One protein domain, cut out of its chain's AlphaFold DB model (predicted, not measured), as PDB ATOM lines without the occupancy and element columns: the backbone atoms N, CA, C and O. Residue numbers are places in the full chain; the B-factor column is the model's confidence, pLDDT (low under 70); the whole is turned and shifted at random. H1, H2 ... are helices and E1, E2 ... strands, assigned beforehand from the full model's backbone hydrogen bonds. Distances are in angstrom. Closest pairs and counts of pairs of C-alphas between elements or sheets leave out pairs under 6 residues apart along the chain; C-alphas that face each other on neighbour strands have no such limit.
ATOM      1  N   SER A  18     146.786 -51.787   5.755       42.19
ATOM      2  CA  SER A  18     145.809 -52.828   5.409       42.19
ATOM      3  C   SER A  18     145.835 -53.960   6.437       42.19
ATOM      4  O   SER A  18     144.790 -54.416   6.887       42.19
ATOM      5  N   LEU A  19     147.033 -54.365   6.872       38.19
ATOM      6  CA  LEU A  19     147.220 -55.304   7.974       38.19
ATOM      7  C   LEU A  19     146.821 -54.683   9.319       38.19
ATOM      8  O   LEU A  19     146.201 -55.376  10.114       38.19
ATOM      9  N   LEU A  20     147.072 -53.385   9.551       37.06
ATOM     10  CA  LEU A  20     146.663 -52.693  10.778       37.06
ATOM     11  C   LEU A  20     145.137 -52.662  10.921       37.06
ATOM     12  O   LEU A  20     144.629 -52.896  12.013       37.06
ATOM     13  N   VAL A  21     144.417 -52.433   9.817       35.22
ATOM     14  CA  VAL A  21     142.947 -52.422   9.749       35.22
ATOM     15  C   VAL A  21     142.364 -53.833   9.891       35.22
ATOM     16  O   VAL A  21     141.305 -53.981  10.491       35.22
ATOM     17  N   ILE A  22     143.074 -54.882   9.456       37.72
ATOM     18  CA  ILE A  22     142.692 -56.280   9.741       37.72
ATOM     19  C   ILE A  22     143.037 -56.677  11.191       37.72
ATOM     20  O   ILE A  22     142.373 -57.533  11.769       37.72
ATOM     21  N   THR A  23     144.011 -56.025  11.835       31.72
ATOM     22  CA  THR A  23     144.318 -56.242  13.263       31.72
ATOM     23  C   THR A  23     143.517 -55.359  14.227       31.72
ATOM     24  O   THR A  23     143.546 -55.601  15.432       31.72
ATOM     25  N   TYR A  24     142.749 -54.384  13.732       34.44
ATOM     26  CA  TYR A  24     141.901 -53.506  14.548       34.44
ATOM     27  C   TYR A  24     140.461 -54.027  14.679       34.44
ATOM     28  O   TYR A  24     139.485 -53.308  14.497       34.44
ATOM     29  N   SER A  25     140.322 -55.296  15.045       34.25
ATOM     30  CA  SER A  25     139.116 -55.814  15.706       34.25
ATOM     31  C   SER A  25     139.421 -57.065  16.526       34.25
ATOM     32  O   SER A  25     138.653 -58.014  16.597       34.25
ATOM     33  N   SER A  26     140.542 -57.047  17.233       32.88
ATOM     34  CA  SER A  26     140.587 -57.718  18.520       32.88
ATOM     35  C   SER A  26     141.230 -56.727  19.472       32.88
ATOM     36  O   SER A  26     142.455 -56.576  19.455       32.88
ATOM     37  N   PRO A  27     140.454 -56.016  20.317       34.78
ATOM     38  CA  PRO A  27     141.057 -55.674  21.585       34.78
ATOM     39  C   PRO A  27     141.566 -57.017  22.106       34.78
ATOM     40  O   PRO A  27     140.794 -57.974  22.194       34.78
ATOM     41  N   ARG A  28     142.867 -57.115  22.390       37.62
ATOM     42  CA  ARG A  28     143.351 -58.083  23.369       37.62
ATOM     43  C   ARG A  28     142.611 -57.741  24.659       37.62
ATOM     44  O   ARG A  28     143.134 -57.036  25.513       37.62
ATOM     45  N   VAL A  29     141.355 -58.171  24.752       43.62
ATOM     46  CA  VAL A  29     140.630 -58.322  25.992       43.62
ATOM     47  C   VAL A  29     141.515 -59.312  26.718       43.62
ATOM     48  O   VAL A  29     141.597 -60.473  26.312       43.62
ATOM     49  N   SER A  30     142.302 -58.841  27.688       44.53
ATOM     50  CA  SER A  30     142.972 -59.755  28.602       44.53
ATOM     51  C   SER A  30     141.867 -60.673  29.097       44.53
ATOM     52  O   SER A  30     140.896 -60.183  29.668       44.53
ATOM     53  N   SER A  31     141.932 -61.954  28.745       56.09
ATOM     54  CA  SER A  31     140.829 -62.899  28.870       56.09
ATOM     55  C   SER A  31     140.633 -63.291  30.338       56.09
ATOM     56  O   SER A  31     140.806 -64.451  30.707       56.09
ATOM     57  N   THR A  32     140.342 -62.313  31.199       71.94
ATOM     58  CA  THR A  32     140.257 -62.448  32.659       71.94
ATOM     59  C   THR A  32     139.255 -63.524  33.048       71.94
ATOM     60  O   THR A  32     139.497 -64.272  33.988       71.94
ATOM     61  N   CYS A  33     138.184 -63.673  32.266       86.81
ATOM     62  CA  CYS A  33     137.140 -64.656  32.530       86.81
ATOM     63  C   CYS A  33     137.283 -65.971  31.756       86.81
ATOM     64  O   CYS A  33     136.496 -66.884  31.999       86.81
ATOM     65  N   TYR A  34     138.254 -66.120  30.844       88.19
ATOM     66  CA  TYR A  34     138.343 -67.333  30.018       88.19
ATOM     67  C   TYR A  34     138.578 -68.591  30.857       88.19
ATOM     68  O   TYR A  34     137.985 -69.624  30.570       88.19
ATOM     69  N   SER A  35     139.386 -68.515  31.918       85.31
ATOM     70  CA  SER A  35     139.579 -69.644  32.835       85.31
ATOM     71  C   SER A  35     138.265 -70.083  33.481       85.31
ATOM     72  O   SER A  35     137.984 -71.278  33.518       85.31
ATOM     73  N   SER A  36     137.440 -69.130  33.924       85.88
ATOM     74  CA  SER A  36     136.126 -69.392  34.523       85.88
ATOM     75  C   SER A  36     135.143 -69.961  33.502       85.88
ATOM     76  O   SER A  36     134.452 -70.934  33.792       85.88
ATOM     77  N   VAL A  37     135.126 -69.413  32.284       88.44
ATOM     78  CA  VAL A  37     134.278 -69.906  31.189       88.44
ATOM     79  C   VAL A  37     134.676 -71.319  30.786       88.44
ATOM     80  O   VAL A  37     133.828 -72.203  30.722       88.44
ATOM     81  N   ARG A  38     135.969 -71.558  30.561       86.94
ATOM     82  CA  ARG A  38     136.502 -72.881  30.231       86.94
ATOM     83  C   ARG A  38     136.195 -73.886  31.335       86.94
ATOM     84  O   ARG A  38     135.804 -75.006  31.027       86.94
ATOM     85  N   TYR A  39     136.361 -73.496  32.598       83.94
ATOM     86  CA  TYR A  39     136.020 -74.348  33.732       83.94
ATOM     87  C   TYR A  39     134.531 -74.702  33.730       83.94
ATOM     88  O   TYR A  39     134.212 -75.883  33.755       83.94
ATOM     89  N   ALA A  40     133.638 -73.713  33.610       83.12
ATOM     90  CA  ALA A  40     132.195 -73.940  33.568       83.12
ATOM     91  C   ALA A  40     131.779 -74.845  32.398       83.12
ATOM     92  O   ALA A  40     130.957 -75.743  32.583       83.12
ATOM     93  N   LEU A  41     132.375 -74.643  31.218       84.38
ATOM     94  CA  LEU A  41     132.155 -75.483  30.042       84.38
ATOM     95  C   LEU A  41     132.577 -76.929  30.298       84.38
ATOM     96  O   LEU A  41     131.761 -77.822  30.134       84.38
ATOM     97  N   ILE A  42     133.811 -77.172  30.744       84.31
ATOM     98  CA  ILE A  42     134.319 -78.538  30.946       84.31
ATOM     99  C   ILE A  42     133.607 -79.230  32.113       84.31
ATOM    100  O   ILE A  42     133.316 -80.418  32.033       84.31
ATOM    101  N   SER A  43     133.310 -78.508  33.198       83.88
ATOM    102  CA  SER A  43     132.672 -79.102  34.374       83.88
ATOM    103  C   SER A  43     131.218 -79.489  34.122       83.88
ATOM    104  O   SER A  43     130.738 -80.449  34.713       83.88
ATOM    105  N   ARG A  44     130.501 -78.720  33.289       83.88
ATOM    106  CA  ARG A  44     129.068 -78.937  33.024       83.88
ATOM    107  C   ARG A  44     128.800 -79.676  31.715       83.88
ATOM    108  O   ARG A  44     127.773 -80.334  31.604       83.88
ATOM    109  N   PHE A  45     129.705 -79.564  30.748       88.19
ATOM    110  CA  PHE A  45     129.580 -80.106  29.395       88.19
ATOM    111  C   PHE A  45     130.927 -80.686  28.923       88.19
ATOM    112  O   PHE A  45     131.523 -80.172  27.967       88.19
ATOM    113  N   PRO A  46     131.451 -81.730  29.590       85.12
ATOM    114  CA  PRO A  46     132.746 -82.316  29.248       85.12
ATOM    115  C   PRO A  46     132.821 -82.778  27.785       85.12
ATOM    116  O   PRO A  46     133.866 -82.634  27.157       85.12
ATOM    117  N   GLU A  47     131.702 -83.210  27.200       82.75
ATOM    118  CA  GLU A  47     131.608 -83.645  25.805       82.75
ATOM    119  C   GLU A  47     131.919 -82.515  24.814       82.75
ATOM    120  O   GLU A  47     132.456 -82.765  23.737       82.75
ATOM    121  N   LEU A  48     131.630 -81.255  25.169       85.38
ATOM    122  CA  LEU A  48     132.075 -80.114  24.368       85.38
ATOM    123  C   LEU A  48     133.602 -79.992  24.423       85.38
ATOM    124  O   LEU A  48     134.225 -79.711  23.408       85.38
ATOM    125  N   GLY A  49     134.229 -80.261  25.569       81.12
ATOM    126  CA  GLY A  49     135.690 -80.289  25.683       81.12
ATOM    127  C   GLY A  49     136.353 -81.310  24.753       81.12
ATOM    128  O   GLY A  49     137.414 -81.021  24.202       81.12
ATOM    129  N   ASP A  50     135.703 -82.452  24.535       81.19
ATOM    130  CA  ASP A  50     136.178 -83.495  23.619       81.19
ATOM    131  C   ASP A  50     135.874 -83.164  22.147       81.19
ATOM    132  O   ASP A  50     136.637 -83.521  21.248       81.19
ATOM    133  N   TYR A  51     134.762 -82.470  21.888       83.25
ATOM    134  CA  TYR A  51     134.271 -82.186  20.537       83.25
ATOM    135  C   TYR A  51     134.900 -80.951  19.875       83.25
ATOM    136  O   TYR A  51     134.954 -80.844  18.646       83.25
ATOM    137  N   MET A  52     135.347 -79.974  20.665       86.06
ATOM    138  CA  MET A  52     135.902 -78.721  20.152       86.06
ATOM    139  C   MET A  52     137.229 -78.364  20.799       86.06
ATOM    140  O   MET A  52     137.448 -78.519  21.997       86.06
ATOM    141  N   ASN A  53     138.108 -77.766  19.995       86.00
ATOM    142  CA  ASN A  53     139.314 -77.150  20.517       86.00
ATOM    143  C   ASN A  53     138.949 -75.859  21.261       86.00
ATOM    144  O   ASN A  53     138.874 -74.783  20.664       86.00
ATOM    145  N   LEU A  54     138.773 -75.962  22.580       85.44
ATOM    146  CA  LEU A  54     138.413 -74.830  23.436       85.44
ATOM    147  C   LEU A  54     139.449 -73.693  23.426       85.44
ATOM    148  O   LEU A  54     139.125 -72.581  23.847       85.44
ATOM    149  N   SER A  55     140.671 -73.939  22.939       85.06
ATOM    150  CA  SER A  55     141.713 -72.912  22.793       85.06
ATOM    151  C   SER A  55     141.479 -71.998  21.587       85.06
ATOM    152  O   SER A  55     142.015 -70.895  21.557       85.06
ATOM    153  N   ASN A  56     140.686 -72.434  20.603       87.62
ATOM    154  CA  ASN A  56     140.347 -71.647  19.420       87.62
ATOM    155  C   ASN A  56     138.978 -70.979  19.602       87.62
ATOM    156  O   ASN A  56     137.947 -71.539  19.228       87.62
ATOM    157  N   TYR A  57     138.975 -69.793  20.208       88.94
ATOM    158  CA  TYR A  57     137.768 -69.009  20.458       88.94
ATOM    159  C   TYR A  57     137.902 -67.584  19.939       88.94
ATOM    160  O   TYR A  57     139.001 -67.037  19.841       88.94
ATOM    161  N   SER A  58     136.759 -66.964  19.664       89.62
ATOM    162  CA  SER A  58     136.667 -65.513  19.503       89.62
ATOM    163  C   SER A  58     136.033 -64.898  20.745       89.62
ATOM    164  O   SER A  58     135.180 -65.519  21.382       89.62
ATOM    165  N   VAL A  59     136.473 -63.694  21.108       90.38
ATOM    166  CA  VAL A  59     135.919 -62.935  22.231       90.38
ATOM    167  C   VAL A  59     135.600 -61.512  21.792       90.38
ATOM    168  O   VAL A  59     136.414 -60.857  21.142       90.38
ATOM    169  N   ALA A  60     134.412 -61.041  22.156       88.44
ATOM    170  CA  ALA A  60     133.981 -59.663  21.959       88.44
ATOM    171  C   ALA A  60     133.460 -59.082  23.278       88.44
ATOM    172  O   ALA A  60     132.855 -59.796  24.074       88.44
ATOM    173  N   SER A  61     133.686 -57.788  23.498       85.69
ATOM    174  CA  SER A  61     133.071 -57.047  24.602       85.69
ATOM    175  C   SER A  61     131.823 -56.324  24.092       85.69
ATOM    176  O   SER A  61     131.835 -55.744  23.006       85.69
ATOM    177  N   THR A  62     130.744 -56.391  24.865       85.56
ATOM    178  CA  THR A  62     129.459 -55.726  24.617       85.56
ATOM    179  C   THR A  62     128.864 -55.264  25.949       85.56
ATOM    180  O   THR A  62     129.426 -55.523  27.008       85.56
ATOM    181  N   SER A  63     127.718 -54.595  25.927       80.69
ATOM    182  CA  SER A  63     126.893 -54.346  27.112       80.69
ATOM    183  C   SER A  63     125.598 -55.149  27.042       80.69
ATOM    184  O   SER A  63     125.090 -55.421  25.949       80.69
ATOM    185  N   LEU A  64     125.048 -55.526  28.198       72.94
ATOM    186  CA  LEU A  64     123.672 -56.014  28.253       72.94
ATOM    187  C   LEU A  64     122.736 -54.840  27.966       72.94
ATOM    188  O   LEU A  64     122.858 -53.789  28.594       72.94
ATOM    189  N   ASN A  65     121.779 -55.023  27.057       66.69
ATOM    190  CA  ASN A  65     120.742 -54.018  26.834       66.69
ATOM    191  C   ASN A  65     120.081 -53.646  28.174       66.69
ATOM    192  O   ASN A  65     119.854 -54.521  29.011       66.69
ATOM    193  N   TYR A  66     119.764 -52.360  28.356       65.81
ATOM    194  CA  TYR A  66     119.084 -51.819  29.546       65.81
ATOM    195  C   TYR A  66     119.931 -51.737  30.826       65.81
ATOM    196  O   TYR A  66     119.412 -51.385  31.883       65.81
ATOM    197  N   THR A  67     121.234 -52.026  30.752       66.12
ATOM    198  CA  THR A  67     122.152 -51.877  31.890       66.12
ATOM    199  C   THR A  67     123.522 -51.385  31.434       66.12
ATOM    200  O   THR A  67     123.914 -51.603  30.291       66.12
ATOM    201  N   ASP A  68     124.304 -50.840  32.362       70.12
ATOM    202  CA  ASP A  68     125.725 -50.544  32.134       70.12
ATOM    203  C   ASP A  68     126.629 -51.779  32.332       70.12
ATOM    204  O   ASP A  68     127.857 -51.672  32.362       70.12
ATOM    205  N   LEU A  69     126.039 -52.973  32.487       76.50
ATOM    206  CA  LEU A  69     126.789 -54.202  32.702       76.50
ATOM    207  C   LEU A  69     127.552 -54.572  31.431       76.50
ATOM    208  O   LEU A  69     126.963 -54.944  30.411       76.50
ATOM    209  N   LYS A  70     128.881 -54.522  31.523       86.00
ATOM    210  CA  LYS A  70     129.764 -55.018  30.473       86.00
ATOM    211  C   LYS A  70     129.790 -56.541  30.466       86.00
ATOM    212  O   LYS A  70     129.894 -57.190  31.509       86.00
ATOM    213  N   ILE A  71     129.709 -57.095  29.268       88.00
ATOM    214  CA  ILE A  71     129.647 -58.521  28.993       88.00
ATOM    215  C   ILE A  71     130.782 -58.897  28.051       88.00
ATOM    216  O   ILE A  71     131.019 -58.230  27.044       88.00
ATOM    217  N   LEU A  72     131.432 -60.019  28.344       91.00
ATOM    218  CA  LEU A  72     132.314 -60.696  27.402       91.00
ATOM    219  C   LEU A  72     131.567 -61.861  26.754       91.00
ATOM    220  O   LEU A  72     131.008 -62.710  27.447       91.00
ATOM    221  N   VAL A  73     131.571 -61.900  25.426       91.75
ATOM    222  CA  VAL A  73     130.941 -62.942  24.614       91.75
ATOM    223  C   VAL A  73     132.031 -63.810  24.015       91.75
ATOM    224  O   VAL A  73     132.772 -63.360  23.142       91.75
ATOM    225  N   TYR A  74     132.117 -65.051  24.477       92.31
ATOM    226  CA  TYR A  74     133.022 -66.063  23.958       92.31
ATOM    227  C   TYR A  74     132.282 -66.962  22.974       92.31
ATOM    228  O   TYR A  74     131.178 -67.421  23.271       92.31
ATOM    229  N   LYS A  75     132.886 -67.221  21.813       92.81
ATOM    230  CA  LYS A  75     132.304 -68.082  20.779       92.81
ATOM    231  C   LYS A  75     133.286 -69.138  20.303       92.81
ATOM    232  O   LYS A  75     134.426 -68.812  19.963       92.81
ATOM    233  N   TRP A  76     132.790 -70.365  20.196       92.12
ATOM    234  CA  TRP A  76     133.469 -71.504  19.585       92.12
ATOM    235  C   TRP A  76     132.616 -72.054  18.456       92.12
ATOM    236  O   TRP A  76     131.397 -72.160  18.582       92.12
ATOM    237  N   VAL A  77     133.273 -72.445  17.371       90.62
ATOM    238  CA  VAL A  77     132.628 -73.117  16.247       90.62
ATOM    239  C   VAL A  77     133.457 -74.346  15.901       90.62
ATOM    240  O   VAL A  77     134.655 -74.246  15.648       90.62
ATOM    241  N   SER A  78     132.803 -75.499  15.908       88.94
ATOM    242  CA  SER A  78     133.307 -76.768  15.385       88.94
ATOM    243  C   SER A  78     132.297 -77.308  14.372       88.94
ATOM    244  O   SER A  78     131.213 -76.744  14.205       88.94
ATOM    245  N   GLN A  79     132.650 -78.370  13.653       86.25
ATOM    246  CA  GLN A  79     131.807 -78.935  12.600       86.25
ATOM    247  C   GLN A  79     130.393 -79.222  13.140       86.25
ATOM    248  O   GLN A  79     130.218 -80.050  14.015       86.25
ATOM    249  N   GLY A  80     129.378 -78.485  12.683       86.12
ATOM    250  CA  GLY A  80     127.997 -78.673  13.142       86.12
ATOM    251  C   GLY A  80     127.679 -78.248  14.580       86.12
ATOM    252  O   GLY A  80     126.535 -78.410  14.984       86.12
ATOM    253  N   VAL A  81     128.612 -77.681  15.354       90.50
ATOM    254  CA  VAL A  81     128.346 -77.212  16.728       90.50
ATOM    255  C   VAL A  81     128.870 -75.793  16.920       90.50
ATOM    256  O   VAL A  81     130.057 -75.526  16.739       90.50
ATOM    257  N   SER A  82     127.991 -74.887  17.342       93.06
ATOM    258  CA  SER A  82     128.334 -73.519  17.740       93.06
ATOM    259  C   SER A  82     128.005 -73.316  19.210       93.06
ATOM    260  O   SER A  82     126.887 -73.603  19.629       93.06
ATOM    261  N   VAL A  83     128.952 -72.782  19.978       93.56
ATOM    262  CA  VAL A  83     128.779 -72.461  21.400       93.56
ATOM    263  C   VAL A  83     129.008 -70.975  21.605       93.56
ATOM    264  O   VAL A  83     130.031 -70.441  21.177       93.56
ATOM    265  N   GLU A  84     128.080 -70.321  22.290       94.12
ATOM    266  CA  GLU A  84     128.207 -68.946  22.759       94.12
ATOM    267  C   GLU A  84     128.074 -68.910  24.283       94.12
ATOM    268  O   GLU A  84     127.106 -69.417  24.850       94.12
ATOM    269  N   VAL A  85     129.038 -68.283  24.956       93.69
ATOM    270  CA  VAL A  85     128.983 -68.029  26.398       93.69
ATOM    271  C   VAL A  85     129.143 -66.544  26.649       93.69
ATOM    272  O   VAL A  85     130.143 -65.942  26.262       93.69
ATOM    273  N   GLN A  86     128.166 -65.957  27.324       92.44
ATOM    274  CA  GLN A  86     128.197 -64.573  27.767       92.44
ATOM    275  C   GLN A  86     128.459 -64.537  29.268       92.44
ATOM    276  O   GLN A  86     127.760 -65.207  30.033       92.44
ATOM    277  N   VAL A  87     129.436 -63.741  29.694       91.56
ATOM    278  CA  VAL A  87     129.776 -63.554  31.111       91.56
ATOM    279  C   VAL A  87     129.809 -62.086  31.495       91.56
ATOM    280  O   VAL A  87     130.183 -61.246  30.677       91.56
ATOM    281  N   ALA A  88     129.468 -61.782  32.746       88.94
ATOM    282  CA  ALA A  88     129.707 -60.461  33.320       88.94
ATOM    283  C   ALA A  88     131.219 -60.205  33.375       88.94
ATOM    284  O   ALA A  88     131.952 -61.007  33.948       88.94
ATOM    285  N   GLU A  89     131.697 -59.099  32.802       87.06
ATOM    286  CA  GLU A  89     133.139 -58.806  32.740       87.06
ATOM    287  C   GLU A  89     133.760 -58.638  34.137       87.06
ATOM    288  O   GLU A  89     134.889 -59.063  34.366       87.06
ATOM    289  N   GLU A  90     133.013 -58.059  35.082       84.19
ATOM    290  CA  GLU A  90     133.509 -57.775  36.434       84.19
ATOM    291  C   GLU A  90     133.615 -59.035  37.311       84.19
ATOM    292  O   GLU A  90     134.583 -59.192  38.050       84.19
ATOM    293  N   THR A  91     132.619 -59.926  37.257       85.62
ATOM    294  CA  THR A  91     132.534 -61.089  38.162       85.62
ATOM    295  C   THR A  91     132.894 -62.411  37.498       85.62
ATOM    296  O   THR A  91     133.091 -63.407  38.189       85.62
ATOM    297  N   CYS A  92     132.985 -62.441  36.168       88.81
ATOM    298  CA  CYS A  92     133.143 -63.653  35.369       88.81
ATOM    299  C   CYS A  92     132.025 -64.694  35.555       88.81
ATOM    300  O   CYS A  92     132.199 -65.855  35.177       88.81
ATOM    301  N   ASP A  93     130.873 -64.285  36.092       88.56
ATOM    302  CA  ASP A  93     129.692 -65.137  36.200       88.56
ATOM    303  C   ASP A  93     129.031 -65.319  34.832       88.56
ATOM    304  O   ASP A  93     128.890 -64.365  34.060       88.56
ATOM    305  N   VAL A  94     128.572 -66.539  34.543       90.81
ATOM    306  CA  VAL A  94     127.864 -66.838  33.293       90.81
ATOM    307  C   VAL A  94     126.452 -66.267  33.320       90.81
ATOM    308  O   VAL A  94     125.636 -66.625  34.172       90.81
ATOM    309  N   ILE A  95     126.176 -65.411  32.337       91.00
ATOM    310  CA  ILE A  95     124.883 -64.768  32.098       91.00
ATOM    311  C   ILE A  95     124.078 -65.541  31.061       91.00
ATOM    312  O   ILE A  95     122.863 -65.678  31.184       91.00
ATOM    313  N   ARG A  96     124.740 -66.041  30.018       92.44
ATOM    314  CA  ARG A  96     124.097 -66.845  28.984       92.44
ATOM    315  C   ARG A  96     125.037 -67.931  28.507       92.44
ATOM    316  O   ARG A  96     126.224 -67.695  28.322       92.44
ATOM    317  N   PHE A  97     124.475 -69.097  28.268       93.69
ATOM    318  CA  PHE A  97     125.117 -70.209  27.598       93.69
ATOM    319  C   PHE A  97     124.182 -70.678  26.494       93.69
ATOM    320  O   PHE A  97     122.999 -70.888  26.746       93.69
ATOM    321  N   GLU A  98     124.688 -70.820  25.280       94.44
ATOM    322  CA  GLU A  98     123.915 -71.307  24.150       94.44
ATOM    323  C   GLU A  98     124.739 -72.268  23.307       94.44
ATOM    324  O   GLU A  98     125.892 -71.993  22.981       94.44
ATOM    325  N   VAL A  99     124.123 -73.385  22.937       93.69
ATOM    326  CA  VAL A  99     124.674 -74.377  22.021       93.69
ATOM    327  C   VAL A  99     123.685 -74.589  20.896       93.69
ATOM    328  O   VAL A  99     122.519 -74.905  21.130       93.69
ATOM    329  N   ILE A 100     124.171 -74.441  19.672       92.88
ATOM    330  CA  ILE A 100     123.433 -74.728  18.449       92.88
ATOM    331  C   ILE A 100     124.094 -75.935  17.795       92.88
ATOM    332  O   ILE A 100     125.293 -75.912  17.512       92.88
ATOM    333  N   VAL A 101     123.303 -76.974  17.557       91.06
ATOM    334  CA  VAL A 101     123.725 -78.241  16.962       91.06
ATOM    335  C   VAL A 101     123.040 -78.397  15.605       91.06
ATOM    336  O   VAL A 101     121.816 -78.474  15.533       91.06
ATOM    337  N   ASP A 102     123.820 -78.448  14.528       90.56
ATOM    338  CA  ASP A 102     123.368 -78.774  13.175       90.56
ATOM    339  C   ASP A 102     123.605 -80.258  12.893       90.56
ATOM    340  O   ASP A 102     124.721 -80.695  12.600       90.56
ATOM    341  N   LEU A 103     122.518 -81.026  12.957       88.50
ATOM    342  CA  LEU A 103     122.510 -82.483  12.840       88.50
ATOM    343  C   LEU A 103     123.067 -82.974  11.495       88.50
ATOM    344  O   LEU A 103     123.519 -84.109  11.401       88.50
ATOM    345  N   ARG A 104     123.064 -82.132  10.451       87.06
ATOM    346  CA  ARG A 104     123.572 -82.498   9.115       87.06
ATOM    347  C   ARG A 104     125.089 -82.655   9.077       87.06
ATOM    348  O   ARG A 104     125.611 -83.271   8.157       87.06
ATOM    349  N   ASN A 105     125.784 -82.064  10.045       84.81
ATOM    350  CA  ASN A 105     127.235 -81.932  10.044       84.81
ATOM    351  C   ASN A 105     127.902 -82.758  11.155       84.81
ATOM    352  O   ASN A 105     129.090 -82.579  11.406       84.81
ATOM    353  N   ILE A 106     127.158 -83.651  11.819       82.94
ATOM    354  CA  ILE A 106     127.636 -84.442  12.959       82.94
ATOM    355  C   ILE A 106     127.456 -85.934  12.684       82.94
ATOM    356  O   ILE A 106     126.418 -86.371  12.194       82.94
ATOM    357  N   ASN A 107     128.462 -86.729  13.053       81.94
ATOM    358  CA  ASN A 107     128.396 -88.185  12.976       81.94
ATOM    359  C   ASN A 107     127.379 -88.753  13.982       81.94
ATOM    360  O   ASN A 107     127.381 -88.395  15.160       81.94
ATOM    361  N   GLU A 108     126.568 -89.711  13.536       77.19
ATOM    362  CA  GLU A 108     125.433 -90.266  14.288       77.19
ATOM    363  C   GLU A 108     125.820 -90.872  15.652       77.19
ATOM    364  O   GLU A 108     125.122 -90.674  16.647       77.19
ATOM    365  N   SER A 109     126.979 -91.536  15.741       75.19
ATOM    366  CA  SER A 109     127.482 -92.118  16.996       75.19
ATOM    367  C   SER A 109     127.866 -91.069  18.047       75.19
ATOM    368  O   SER A 109     127.754 -91.326  19.240       75.19
ATOM    369  N   THR A 110     128.300 -89.881  17.619       75.69
ATOM    370  CA  THR A 110     128.640 -88.752  18.503       75.69
ATOM    371  C   THR A 110     127.395 -87.955  18.890       75.69
ATOM    372  O   THR A 110     127.332 -87.355  19.963       75.69
ATOM    373  N   LEU A 111     126.375 -87.980  18.032       80.88
ATOM    374  CA  LEU A 111     125.200 -87.132  18.141       80.88
ATOM    375  C   LEU A 111     124.324 -87.463  19.355       80.88
ATOM    376  O   LEU A 111     123.990 -86.574  20.132       80.88
ATOM    377  N   ASN A 112     123.969 -88.734  19.551       79.94
ATOM    378  CA  ASN A 112     123.012 -89.111  20.600       79.94
ATOM    379  C   ASN A 112     123.553 -88.853  22.017       79.94
ATOM    380  O   ASN A 112     122.824 -88.381  22.898       79.94
ATOM    381  N   THR A 113     124.844 -89.109  22.240       81.44
ATOM    382  CA  THR A 113     125.503 -88.813  23.519       81.44
ATOM    383  C   THR A 113     125.603 -87.308  23.752       81.44
ATOM    384  O   THR A 113     125.278 -86.849  24.843       81.44
ATOM    385  N   LEU A 114     125.964 -86.530  22.725       86.31
ATOM    386  CA  LEU A 114     126.047 -85.073  22.821       86.31
ATOM    387  C   LEU A 114     124.686 -84.444  23.163       86.31
ATOM    388  O   LEU A 114     124.592 -83.662  24.106       86.31
ATOM    389  N   LEU A 115     123.620 -84.806  22.441       88.88
ATOM    390  CA  LEU A 115     122.289 -84.215  22.631       88.88
ATOM    391  C   LEU A 115     121.708 -84.503  24.024       88.88
ATOM    392  O   LEU A 115     121.227 -83.589  24.695       88.88
ATOM    393  N   SER A 116     121.776 -85.758  24.480       85.56
ATOM    394  CA  SER A 116     121.244 -86.152  25.795       85.56
ATOM    395  C   SER A 116     121.984 -85.478  26.956       85.56
ATOM    396  O   SER A 116     121.363 -85.075  27.941       85.56
ATOM    397  N   ARG A 117     123.304 -85.297  26.831       87.75
ATOM    398  CA  ARG A 117     124.135 -84.626  27.838       87.75
ATOM    399  C   ARG A 117     123.953 -83.114  27.842       87.75
ATOM    400  O   ARG A 117     123.860 -82.539  28.921       87.75
ATOM    401  N   LEU A 118     123.820 -82.482  26.675       91.06
ATOM    402  CA  LEU A 118     123.478 -81.058  26.580       91.06
ATOM    403  C   LEU A 118     122.129 -80.767  27.239       91.06
ATOM    404  O   LEU A 118     122.020 -79.818  28.014       91.06
ATOM    405  N   GLU A 119     121.124 -81.609  26.981       92.31
ATOM    406  CA  GLU A 119     119.807 -81.496  27.608       92.31
ATOM    407  C   GLU A 119     119.874 -81.610  29.134       92.31
ATOM    408  O   GLU A 119     119.307 -80.770  29.835       92.31
ATOM    409  N   ALA A 120     120.563 -82.632  29.649       91.44
ATOM    410  CA  ALA A 120     120.742 -82.813  31.086       91.44
ATOM    411  C   ALA A 120     121.510 -81.633  31.700       91.44
ATOM    412  O   ALA A 120     121.034 -81.016  32.650       91.44
ATOM    413  N   GLY A 121     122.633 -81.237  31.098       91.50
ATOM    414  CA  GLY A 121     123.505 -80.192  31.624       91.50
ATOM    415  C   GLY A 121     122.828 -78.824  31.743       91.50
ATOM    416  O   GLY A 121     123.016 -78.146  32.752       91.50
ATOM    417  N   VAL A 122     121.992 -78.409  30.778       93.44
ATOM    418  CA  VAL A 122     121.260 -77.129  30.899       93.44
ATOM    419  C   VAL A 122     120.154 -77.179  31.956       93.44
ATOM    420  O   VAL A 122     119.923 -76.178  32.639       93.44
ATOM    421  N   LYS A 123     119.491 -78.331  32.127       94.00
ATOM    422  CA  LYS A 123     118.475 -78.529  33.175       94.00
ATOM    423  C   LYS A 123     119.108 -78.537  34.564       94.00
ATOM    424  O   LYS A 123     118.608 -77.852  35.457       94.00
ATOM    425  N   ASP A 124     120.224 -79.242  34.720       93.69
ATOM    426  CA  ASP A 124     120.979 -79.310  35.970       93.69
ATOM    427  C   ASP A 124     121.535 -77.934  36.335       93.69
ATOM    428  O   ASP A 124     121.369 -77.478  37.464       93.69
ATOM    429  N   TRP A 125     122.084 -77.193  35.366       92.88
ATOM    430  CA  TRP A 125     122.569 -75.835  35.611       92.88
ATOM    431  C   TRP A 125     121.456 -74.883  36.058       92.88
ATOM    432  O   TRP A 125     121.645 -74.092  36.989       92.88
ATOM    433  N   TYR A 126     120.274 -74.980  35.451       94.12
ATOM    434  CA  TYR A 126     119.109 -74.237  35.918       94.12
ATOM    435  C   TYR A 126     118.722 -74.612  37.355       94.12
ATOM    436  O   TYR A 126     118.529 -73.714  38.176       94.12
ATOM    437  N   SER A 127     118.654 -75.908  37.668       94.38
ATOM    438  CA  SER A 127     118.318 -76.406  39.007       94.38
ATOM    439  C   SER A 127     119.314 -75.919  40.063       94.38
ATOM    440  O   SER A 127     118.913 -75.319  41.061       94.38
ATOM    441  N   ASP A 128     120.615 -76.071  39.806       92.25
ATOM    442  CA  ASP A 128     121.694 -75.602  40.680       92.25
ATOM    443  C   ASP A 128     121.586 -74.101  40.950       92.25
ATOM    444  O   ASP A 128     121.676 -73.653  42.092       92.25
ATOM    445  N   THR A 129     121.382 -73.315  39.889       92.19
ATOM    446  CA  THR A 129     121.303 -71.853  39.985       92.19
ATOM    447  C   THR A 129     120.080 -71.434  40.788       92.19
ATOM    448  O   THR A 129     120.188 -70.587  41.673       92.19
ATOM    449  N   LYS A 130     118.925 -72.054  40.525       93.31
ATOM    450  CA  LYS A 130     117.700 -71.817  41.289       93.31
ATOM    451  C   LYS A 130     117.911 -72.117  42.777       93.31
ATOM    452  O   LYS A 130     117.595 -71.273  43.610       93.31
ATOM    453  N   ASN A 131     118.495 -73.270  43.103       91.88
ATOM    454  CA  ASN A 131     118.758 -73.674  44.485       91.88
ATOM    455  C   ASN A 131     119.756 -72.736  45.183       91.88
ATOM    456  O   ASN A 131     119.575 -72.391  46.351       91.88
ATOM    457  N   LEU A 132     120.790 -72.282  44.471       89.75
ATOM    458  CA  LEU A 132     121.761 -71.325  44.998       89.75
ATOM    459  C   LEU A 132     121.104 -69.982  45.346       89.75
ATOM    460  O   LEU A 132     121.366 -69.434  46.416       89.75
ATOM    461  N   ILE A 133     120.243 -69.459  44.469       90.62
ATOM    462  CA  ILE A 133     119.528 -68.192  44.697       90.62
ATOM    463  C   ILE A 133     118.656 -68.300  45.955       90.62
ATOM    464  O   ILE A 133     118.796 -67.475  46.858       90.62
ATOM    465  N   SER A 134     117.852 -69.361  46.060       86.00
ATOM    466  CA  SER A 134     116.937 -69.572  47.189       86.00
ATOM    467  C   SER A 134     117.632 -69.796  48.536       86.00
ATOM    468  O   SER A 134     117.046 -69.529  49.578       86.00
ATOM    469  N   THR A 135     118.865 -70.310  48.550       81.62
ATOM    470  CA  THR A 135     119.592 -70.614  49.801       81.62
ATOM    471  C   THR A 135     120.461 -69.466  50.303       81.62
ATOM    472  O   THR A 135     120.769 -69.407  51.491       81.62
ATOM    473  N   THR A 136     120.881 -68.560  49.418       68.19
ATOM    474  CA  THR A 136     121.861 -67.510  49.746       68.19
ATOM    475  C   THR A 136     121.271 -66.105  49.764       68.19
ATOM    476  O   THR A 136     121.984 -65.150  50.071       68.19
ATOM    477  N   SER A 137     119.985 -65.952  49.439       66.25
ATOM    478  CA  SER A 137     119.358 -64.641  49.313       66.25
ATOM    479  C   SER A 137     117.887 -64.629  49.728       66.25
ATOM    480  O   SER A 137     117.227 -65.652  49.829       66.25
ATOM    481  N   ILE A 138     117.379 -63.418  49.913       84.88
ATOM    482  CA  ILE A 138     115.957 -63.030  49.967       84.88
ATOM    483  C   ILE A 138     115.200 -63.246  48.641       84.88
ATOM    484  O   ILE A 138     114.028 -62.884  48.530       84.88
ATOM    485  N   ALA A 139     115.897 -63.714  47.604       90.50
ATOM    486  CA  ALA A 139     115.353 -63.893  46.276       90.50
ATOM    487  C   ALA A 139     115.102 -65.370  45.989       90.50
ATOM    488  O   ALA A 139     115.767 -66.262  46.512       90.50
ATOM    489  N   GLU A 140     114.176 -65.620  45.078       93.75
ATOM    490  CA  GLU A 140     113.894 -66.946  44.548       93.75
ATOM    491  C   GLU A 140     113.551 -66.864  43.058       93.75
ATOM    492  O   GLU A 140     113.420 -65.779  42.485       93.75
ATOM    493  N   VAL A 141     113.425 -68.026  42.415       92.75
ATOM    494  CA  VAL A 141     113.050 -68.124  41.000       92.75
ATOM    495  C   VAL A 141     111.673 -68.772  40.870       92.75
ATOM    496  O   VAL A 141     111.531 -69.989  41.047       92.75
ATOM    497  N   LEU A 142     110.675 -67.974  40.484       88.56
ATOM    498  CA  LEU A 142     109.298 -68.399  40.221       88.56
ATOM    499  C   LEU A 142     108.998 -68.292  38.723       88.56
ATOM    500  O   LEU A 142     109.171 -67.240  38.117       88.56
ATOM    501  N   GLY A 143     108.587 -69.396  38.090       86.19
ATOM    502  CA  GLY A 143     108.267 -69.405  36.653       86.19
ATOM    503  C   GLY A 143     109.423 -68.974  35.731       86.19
ATOM    504  O   GLY A 143     109.184 -68.542  34.608       86.19
ATOM    505  N   GLY A 144     110.671 -69.057  36.202       88.50
ATOM    506  CA  GLY A 144     111.860 -68.581  35.489       88.50
ATOM    507  C   GLY A 144     112.172 -67.089  35.667       88.50
ATOM    508  O   GLY A 144     113.137 -66.601  35.078       88.50
ATOM    509  N   GLN A 145     111.395 -66.361  36.472       93.94
ATOM    510  CA  GLN A 145     111.647 -64.974  36.859       93.94
ATOM    511  C   GLN A 145     112.212 -64.904  38.280       93.94
ATOM    512  O   GLN A 145     111.779 -65.641  39.164       93.94
ATOM    513  N   VAL A 146     113.170 -64.005  38.502       93.25
ATOM    514  CA  VAL A 146     113.684 -63.697  39.838       93.25
ATOM    515  C   VAL A 146     112.709 -62.769  40.559       93.25
ATOM    516  O   VAL A 146     112.339 -61.711  40.035       93.25
ATOM    517  N   VAL A 147     112.327 -63.154  41.772       94.00
ATOM    518  CA  VAL A 147     111.476 -62.369  42.672       94.00
ATOM    519  C   VAL A 147     112.178 -62.184  44.017       94.00
ATOM    520  O   VAL A 147     113.016 -62.999  44.393       94.00
ATOM    521  N   VAL A 148     111.843 -61.118  44.738       92.81
ATOM    522  CA  VAL A 148     112.300 -60.840  46.109       92.81
ATOM    523  C   VAL A 148     111.078 -60.607  46.974       92.81
ATOM    524  O   VAL A 148     110.334 -59.666  46.706       92.81
ATOM    525  N   ASN A 149     110.873 -61.432  48.005       88.94
ATOM    526  CA  ASN A 149     109.662 -61.400  48.839       88.94
ATOM    527  C   ASN A 149     108.384 -61.326  47.974       88.94
ATOM    528  O   ASN A 149     107.641 -60.344  48.041       88.94
ATOM    529  N   ASP A 150     108.222 -62.287  47.058       89.69
ATOM    530  CA  ASP A 150     107.126 -62.358  46.073       89.69
ATOM    531  C   ASP A 150     107.018 -61.166  45.096       89.69
ATOM    532  O   ASP A 150     106.081 -61.082  44.302       89.69
ATOM    533  N   THR A 151     107.975 -60.234  45.112       94.62
ATOM    534  CA  THR A 151     107.968 -59.044  44.254       94.62
ATOM    535  C   THR A 151     108.892 -59.251  43.048       94.62
ATOM    536  O   THR A 151     110.105 -59.404  43.231       94.62
ATOM    537  N   PRO A 152     108.371 -59.252  41.808       95.94
ATOM    538  CA  PRO A 152     109.172 -59.450  40.606       95.94
ATOM    539  C   PRO A 152     110.174 -58.324  40.363       95.94
ATOM    540  O   PRO A 152     109.899 -57.157  40.644       95.94
ATOM    541  N   ILE A 153     111.322 -58.676  39.779       94.81
ATOM    542  CA  ILE A 153     112.349 -57.714  39.365       94.81
ATOM    543  C   ILE A 153     112.398 -57.615  37.838       94.81
ATOM    544  O   ILE A 153     112.351 -58.631  37.131       94.81
ATOM    545  N   TYR A 154     112.548 -56.392  37.331       93.69
ATOM    546  CA  TYR A 154     112.709 -56.090  35.910       93.69
ATOM    547  C   TYR A 154     113.923 -55.194  35.651       93.69
ATOM    548  O   TYR A 154     114.234 -54.311  36.446       93.69
ATOM    549  N   PHE A 155     114.568 -55.359  34.498       90.88
ATOM    550  CA  PHE A 155     115.305 -54.264  33.870       90.88
ATOM    551  C   PHE A 155     114.304 -53.269  33.289       90.88
ATOM    552  O   PHE A 155     113.333 -53.691  32.657       90.88
ATOM    553  N   LEU A 156     114.541 -51.974  33.489       89.06
ATOM    554  CA  LEU A 156     113.716 -50.906  32.937       89.06
ATOM    555  C   LEU A 156     114.519 -50.101  31.915       89.06
ATOM    556  O   LEU A 156     115.557 -49.536  32.251       89.06
ATOM    557  N   ASP A 157     114.001 -50.000  30.693       86.19
ATOM    558  CA  ASP A 157     114.422 -48.972  29.746       86.19
ATOM    559  C   ASP A 157     113.598 -47.701  29.988       86.19
ATOM    560  O   ASP A 157     112.413 -47.670  29.643       86.19
ATOM    561  N   PRO A 158     114.176 -46.632  30.555       81.12
ATOM    562  CA  PRO A 158     113.432 -45.402  30.802       81.12
ATOM    563  C   PRO A 158     113.078 -44.648  29.509       81.12
ATOM    564  O   PRO A 158     112.149 -43.845  29.515       81.12
ATOM    565  N   THR A 159     113.778 -44.903  28.396       81.38
ATOM    566  CA  THR A 159     113.547 -44.223  27.109       81.38
ATOM    567  C   THR A 159     112.241 -44.679  26.475       81.38
ATOM    568  O   THR A 159     111.459 -43.869  25.978       81.38
ATOM    569  N   TYR A 160     112.002 -45.988  26.496       81.50
ATOM    570  CA  TYR A 160     110.835 -46.606  25.866       81.50
ATOM    571  C   TYR A 160     109.791 -47.090  26.876       81.50
ATOM    572  O   TYR A 160     108.710 -47.510  26.467       81.50
ATOM    573  N   VAL A 161     110.101 -47.025  28.176       85.50
ATOM    574  CA  VAL A 161     109.296 -47.576  29.281       85.50
ATOM    575  C   VAL A 161     108.960 -49.045  29.018       85.50
ATOM    576  O   VAL A 161     107.840 -49.529  29.191       85.50
ATOM    577  N   THR A 162     109.969 -49.771  28.541       85.56
ATOM    578  CA  THR A 162     109.907 -51.215  28.358       85.56
ATOM    579  C   THR A 162     110.552 -51.886  29.555       85.56
ATOM    580  O   THR A 162     111.549 -51.418  30.103       85.56
ATOM    581  N   ILE A 163     109.955 -52.994  29.974       87.44
ATOM    582  CA  ILE A 163     110.467 -53.806  31.068       87.44
ATOM    583  C   ILE A 163     110.840 -55.182  30.544       87.44
ATOM    584  O   ILE A 163     110.120 -55.771  29.735       87.44
ATOM    585  N   VAL A 164     111.969 -55.700  31.015       89.06
ATOM    586  CA  VAL A 164     112.429 -57.057  30.714       89.06
ATOM    587  C   VAL A 164     112.618 -57.790  32.036       89.06
ATOM    588  O   VAL A 164     113.343 -57.293  32.896       89.06
ATOM    589  N   PRO A 165     111.978 -58.951  32.248       91.06
ATOM    590  CA  PRO A 165     112.098 -59.662  33.513       91.06
ATOM    591  C   PRO A 165     113.537 -60.134  33.737       91.06
ATOM    592  O   PRO A 165     114.184 -60.669  32.829       91.06
ATOM    593  N   ILE A 166     114.023 -59.986  34.972       91.62
ATOM    594  CA  ILE A 166     115.257 -60.645  35.401       91.62
ATOM    595  C   ILE A 166     114.960 -62.140  35.450       91.62
ATOM    596  O   ILE A 166     114.146 -62.587  36.255       91.62
ATOM    597  N   THR A 167     115.576 -62.917  34.563       92.50
ATOM    598  CA  THR A 167     115.226 -64.327  34.370       92.50
ATOM    599  C   THR A 167     116.389 -65.244  34.692       92.50
ATOM    600  O   THR A 167     117.551 -64.932  34.425       92.50
ATOM    601  N   VAL A 168     116.041 -66.395  35.255       93.12
ATOM    602  CA  VAL A 168     116.880 -67.585  35.328       93.12
ATOM    603  C   VAL A 168     116.060 -68.672  34.656       93.12
ATOM    604  O   VAL A 168     115.032 -69.082  35.186       93.12
ATOM    605  N   ARG A 169     116.437 -69.083  33.448       92.44
ATOM    606  CA  ARG A 169     115.657 -70.040  32.655       92.44
ATOM    607  C   ARG A 169     116.543 -70.814  31.701       92.44
ATOM    608  O   ARG A 169     117.598 -70.334  31.301       92.44
ATOM    609  N   TYR A 170     116.066 -71.972  31.276       93.31
ATOM    610  CA  TYR A 170     116.630 -72.682  30.140       93.31
ATOM    611  C   TYR A 170     115.594 -72.797  29.018       93.31
ATOM    612  O   TYR A 170     114.392 -72.644  29.235       93.31
ATOM    613  N   PHE A 171     116.073 -73.046  27.808       91.44
ATOM    614  CA  PHE A 171     115.269 -73.247  26.616       91.44
ATOM    615  C   PHE A 171     115.888 -74.363  25.776       91.44
ATOM    616  O   PHE A 171     117.105 -74.410  25.602       91.44
ATOM    617  N   ILE A 172     115.043 -75.262  25.273       91.00
ATOM    618  CA  ILE A 172     115.440 -76.347  24.377       91.00
ATOM    619  C   ILE A 172     114.518 -76.299  23.163       91.00
ATOM    620  O   ILE A 172     113.298 -76.359  23.313       91.00
ATOM    621  N   TYR A 173     115.100 -76.196  21.971       90.56
ATOM    622  CA  TYR A 173     114.385 -76.206  20.698       90.56
ATOM    623  C   TYR A 173     114.808 -77.417  19.865       90.56
ATOM    624  O   TYR A 173     115.845 -77.358  19.203       90.56
ATOM    625  N   PRO A 174     114.046 -78.522  19.898       86.81
ATOM    626  CA  PRO A 174     114.384 -79.745  19.180       86.81
ATOM    627  C   PRO A 174     113.735 -79.767  17.786       86.81
ATOM    628  O   PRO A 174     112.780 -80.507  17.561       86.81
ATOM    629  N   SER A 175     114.219 -78.949  16.841       84.69
ATOM    630  CA  SER A 175     113.655 -78.885  15.479       84.69
ATOM    631  C   SER A 175     114.685 -79.230  14.395       84.69
ATOM    632  O   SER A 175     115.338 -78.344  13.839       84.69
ATOM    633  N   PRO A 176     114.838 -80.524  14.052       84.06
ATOM    634  CA  PRO A 176     115.755 -80.959  13.006       84.06
ATOM    635  C   PRO A 176     115.624 -80.129  11.711       84.06
ATOM    636  O   PRO A 176     114.508 -79.831  11.285       84.06
ATOM    637  N   PRO A 177     116.743 -79.766  11.059       87.94
ATOM    638  CA  PRO A 177     118.101 -80.228  11.340       87.94
ATOM    639  C   PRO A 177     118.835 -79.442  12.440       87.94
ATOM    640  O   PRO A 177     120.014 -79.706  12.643       87.94
ATOM    641  N   ILE A 178     118.194 -78.490  13.130       90.81
ATOM    642  CA  ILE A 178     118.847 -77.627  14.124       90.81
ATOM    643  C   ILE A 178     118.274 -77.862  15.525       90.81
ATOM    644  O   ILE A 178     117.079 -77.721  15.767       90.81
ATOM    645  N   VAL A 179     119.141 -78.146  16.491       90.56
ATOM    646  CA  VAL A 179     118.760 -78.222  17.905       90.56
ATOM    647  C   VAL A 179     119.448 -77.106  18.676       90.56
ATOM    648  O   VAL A 179     120.645 -76.889  18.509       90.56
ATOM    649  N   ILE A 180     118.697 -76.384  19.510       92.69
ATOM    650  CA  ILE A 180     119.233 -75.287  20.327       92.69
ATOM    651  C   ILE A 180     119.043 -75.619  21.801       92.69
ATOM    652  O   ILE A 180     117.932 -75.934  22.225       92.69
ATOM    653  N   TYR A 181     120.112 -75.479  22.576       93.81
ATOM    654  CA  TYR A 181     120.110 -75.531  24.033       93.81
ATOM    655  C   TYR A 181     120.570 -74.179  24.553       93.81
ATOM    656  O   TYR A 181     121.630 -73.702  24.165       93.81
ATOM    657  N   SER A 182     119.787 -73.547  25.418       93.69
ATOM    658  CA  SER A 182     120.097 -72.219  25.943       93.69
ATOM    659  C   SER A 182     119.827 -72.172  27.438       93.69
ATOM    660  O   SER A 182     118.838 -72.720  27.918       93.69
ATOM    661  N   PHE A 183     120.696 -71.502  28.175       94.12
ATOM    662  CA  PHE A 183     120.541 -71.177  29.582       94.12
ATOM    663  C   PHE A 183     120.818 -69.685  29.760       94.12
ATOM    664  O   PHE A 183     121.804 -69.164  29.243       94.12
ATOM    665  N   VAL A 184     119.935 -68.993  30.472       93.06
ATOM    666  CA  VAL A 184     120.015 -67.559  30.754       93.06
ATOM    667  C   VAL A 184     119.904 -67.360  32.257       93.06
ATOM    668  O   VAL A 184     119.011 -67.919  32.891       93.06
ATOM    669  N   ASN A 185     120.795 -66.543  32.807       92.75
ATOM    670  CA  ASN A 185     120.898 -66.214  34.216       92.75
ATOM    671  C   ASN A 185     121.257 -64.733  34.388       92.75
ATOM    672  O   ASN A 185     122.425 -64.355  34.386       92.75
ATOM    673  N   TYR A 186     120.250 -63.883  34.582       91.12
ATOM    674  CA  TYR A 186     120.467 -62.460  34.860       91.12
ATOM    675  C   TYR A 186     120.695 -62.147  36.344       91.12
ATOM    676  O   TYR A 186     120.931 -60.992  36.690       91.12
ATOM    677  N   PHE A 187     120.680 -63.147  37.231       89.62
ATOM    678  CA  PHE A 187     120.895 -62.931  38.662       89.62
ATOM    679  C   PHE A 187     122.234 -62.244  39.010       89.62
ATOM    680  O   PHE A 187     122.221 -61.345  39.858       89.62
ATOM    681  N   PRO A 188     123.377 -62.557  38.359       87.06
ATOM    682  CA  PRO A 188     124.643 -61.877  38.639       87.06
ATOM    683  C   PRO A 188     124.574 -60.353  38.474       87.06
ATOM    684  O   PRO A 188     125.218 -59.632  39.234       87.06
ATOM    685  N   ALA A 189     123.744 -59.858  37.547       84.88
ATOM    686  CA  ALA A 189     123.581 -58.428  37.281       84.88
ATOM    687  C   ALA A 189     122.935 -57.663  38.448       84.88
ATOM    688  O   ALA A 189     123.146 -56.462  38.588       84.88
ATOM    689  N   ILE A 190     122.148 -58.348  39.283       87.75
ATOM    690  CA  ILE A 190     121.392 -57.725  40.376       87.75
ATOM    691  C   ILE A 190     121.872 -58.147  41.764       87.75
ATOM    692  O   ILE A 190     121.491 -57.517  42.745       87.75
ATOM    693  N   LYS A 191     122.724 -59.174  41.870       87.00
ATOM    694  CA  LYS A 191     123.139 -59.782  43.145       87.00
ATOM    695  C   LYS A 191     123.619 -58.757  44.179       87.00
ATOM    696  O   LYS A 191     123.220 -58.827  45.335       87.00
ATOM    697  N   LYS A 192     124.449 -57.791  43.765       86.06
ATOM    698  CA  LYS A 192     124.946 -56.722  44.652       86.06
ATOM    699  C   LYS A 192     123.837 -55.756  45.090       86.06
ATOM    700  O   LYS A 192     123.879 -55.255  46.207       86.06
ATOM    701  N   LEU A 193     122.841 -55.520  44.235       88.56
ATOM    702  CA  LEU A 193     121.735 -54.594  44.499       88.56
ATOM    703  C   LEU A 193     120.757 -55.141  45.546       88.56
ATOM    704  O   LEU A 193     120.117 -54.376  46.257       88.56
ATOM    705  N   LEU A 194     120.683 -56.466  45.687       88.88
ATOM    706  CA  LEU A 194     119.816 -57.129  46.663       88.88
ATOM    707  C   LEU A 194     120.243 -56.917  48.123       88.88
ATOM    708  O   LEU A 194     119.464 -57.204  49.027       88.88
ATOM    709  N   ALA A 195     121.449 -56.398  48.372       85.69
ATOM    710  CA  ALA A 195     121.906 -56.068  49.722       85.69
ATOM    711  C   ALA A 195     121.138 -54.887  50.350       85.69
ATOM    712  O   ALA A 195     121.160 -54.723  51.567       85.69
TER     713      ALA A 195
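AT A GLANCE: This is residues 18 to 195 of the 303 residues of an uncharacterized protein of Desulfurococcaceae archaeon (UniProt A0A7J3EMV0). A strongly twisted sheet of six strands, E1 E2 E3 E4 E10 E9, is covered on one face by the long helix H4 and the shorter H2, which makes two layers, helices on one face of a sheet. A small curled sheet, E5 to E8, sits by the end of H4, and residues 18 to 24, with H1, stick out free. The printed part has 178 residues with five named helices and ten named strands, in the order H1 H2 H3 E1 E2 E3 E4 H4 E5 E6 E7 E8 E9 E10 H5; both sheets are antiparallel and the class is mixed, helices and strands. The whole is compact, with a radius of gyration of the C-alphas of 17.5 A and spans of 48 by 45 by 30 A.

HOW THE PARTS SIT: The large sheet runs E1, residues 58 to 63, E2, 70 to 78, E3, 81 to 88, E4, 94 to 102, E10, 178 to 185, and E9, 168 to 175. E1 to E4 form a meander, each strand the antiparallel neighbour and hairpin partner of the one before; E9 and E10 are a hairpin too. Within hydrogen-bond range are N 60 and O 73, 3.0 A, N 74 and O 85, 2.8 A, N 84 and O 98, 2.8 A, N 99 and O 181, 2.8 A, and N 182 and O 171, 2.8 A. H4, residues 108 to 136, is on this sheet at a height of 9.4 A, over E4, E10 and E9, along the strands at 15 degrees to E9 on the local plane; the C-alphas of Val 122 and Phe 183, its closest to E10, are 6.1 A apart. H2, residues 34 to 44, is on the same face at a height of 9.8 A; its closest C-alphas to E3, Val 37 and Val 85, are 7.4 A apart. H3, residues 46 to 51, touches H2 only at the corner, closest C-alphas Ile 42 and Gly 49, 5.7 A, and only grazes the sheet. The second meander is E5, 139 to 142, E6, 145 to 148, E7, 151 to 157, and E8, 162 to 165, with N 140 and O 147, 2.9 A, N 151 and O 148, 2.9 A, and N 155 and O 164, 2.8 A; the closest C-alphas of H4 and E5, Ser 134 and Glu 140, are 4.8 A apart. E8 runs on into E9 at 89 degrees. H5, residues 187 to 190, only grazes both sheets, and H1, residues 18 to 23, touches no helix. Every O i to N i+4 pair is within hydrogen-bond range in H1, H2 and H3, and 23 of 25 in H4; H5 is too short for one.

IN THESE COORDINATES: H4 is 42.3 A long, from C-alpha 108 at (125.433, -90.266, 14.288) to C-alpha 136 at (121.861, -67.510, 49.746). E2 is 26.7 A, E4 23.8 A and H2 15.2 A. H1 begins at C-alpha 18, (145.809, -52.828, 5.409).

THE WHOLE: The C-alphas of Ser 18 and Asn 149, the two farthest apart, are 57.2 A apart. The printed part has no cut and no long link. Residues 18 to 31, 65 to 67 and 136 to 137 have a pLDDT under 70.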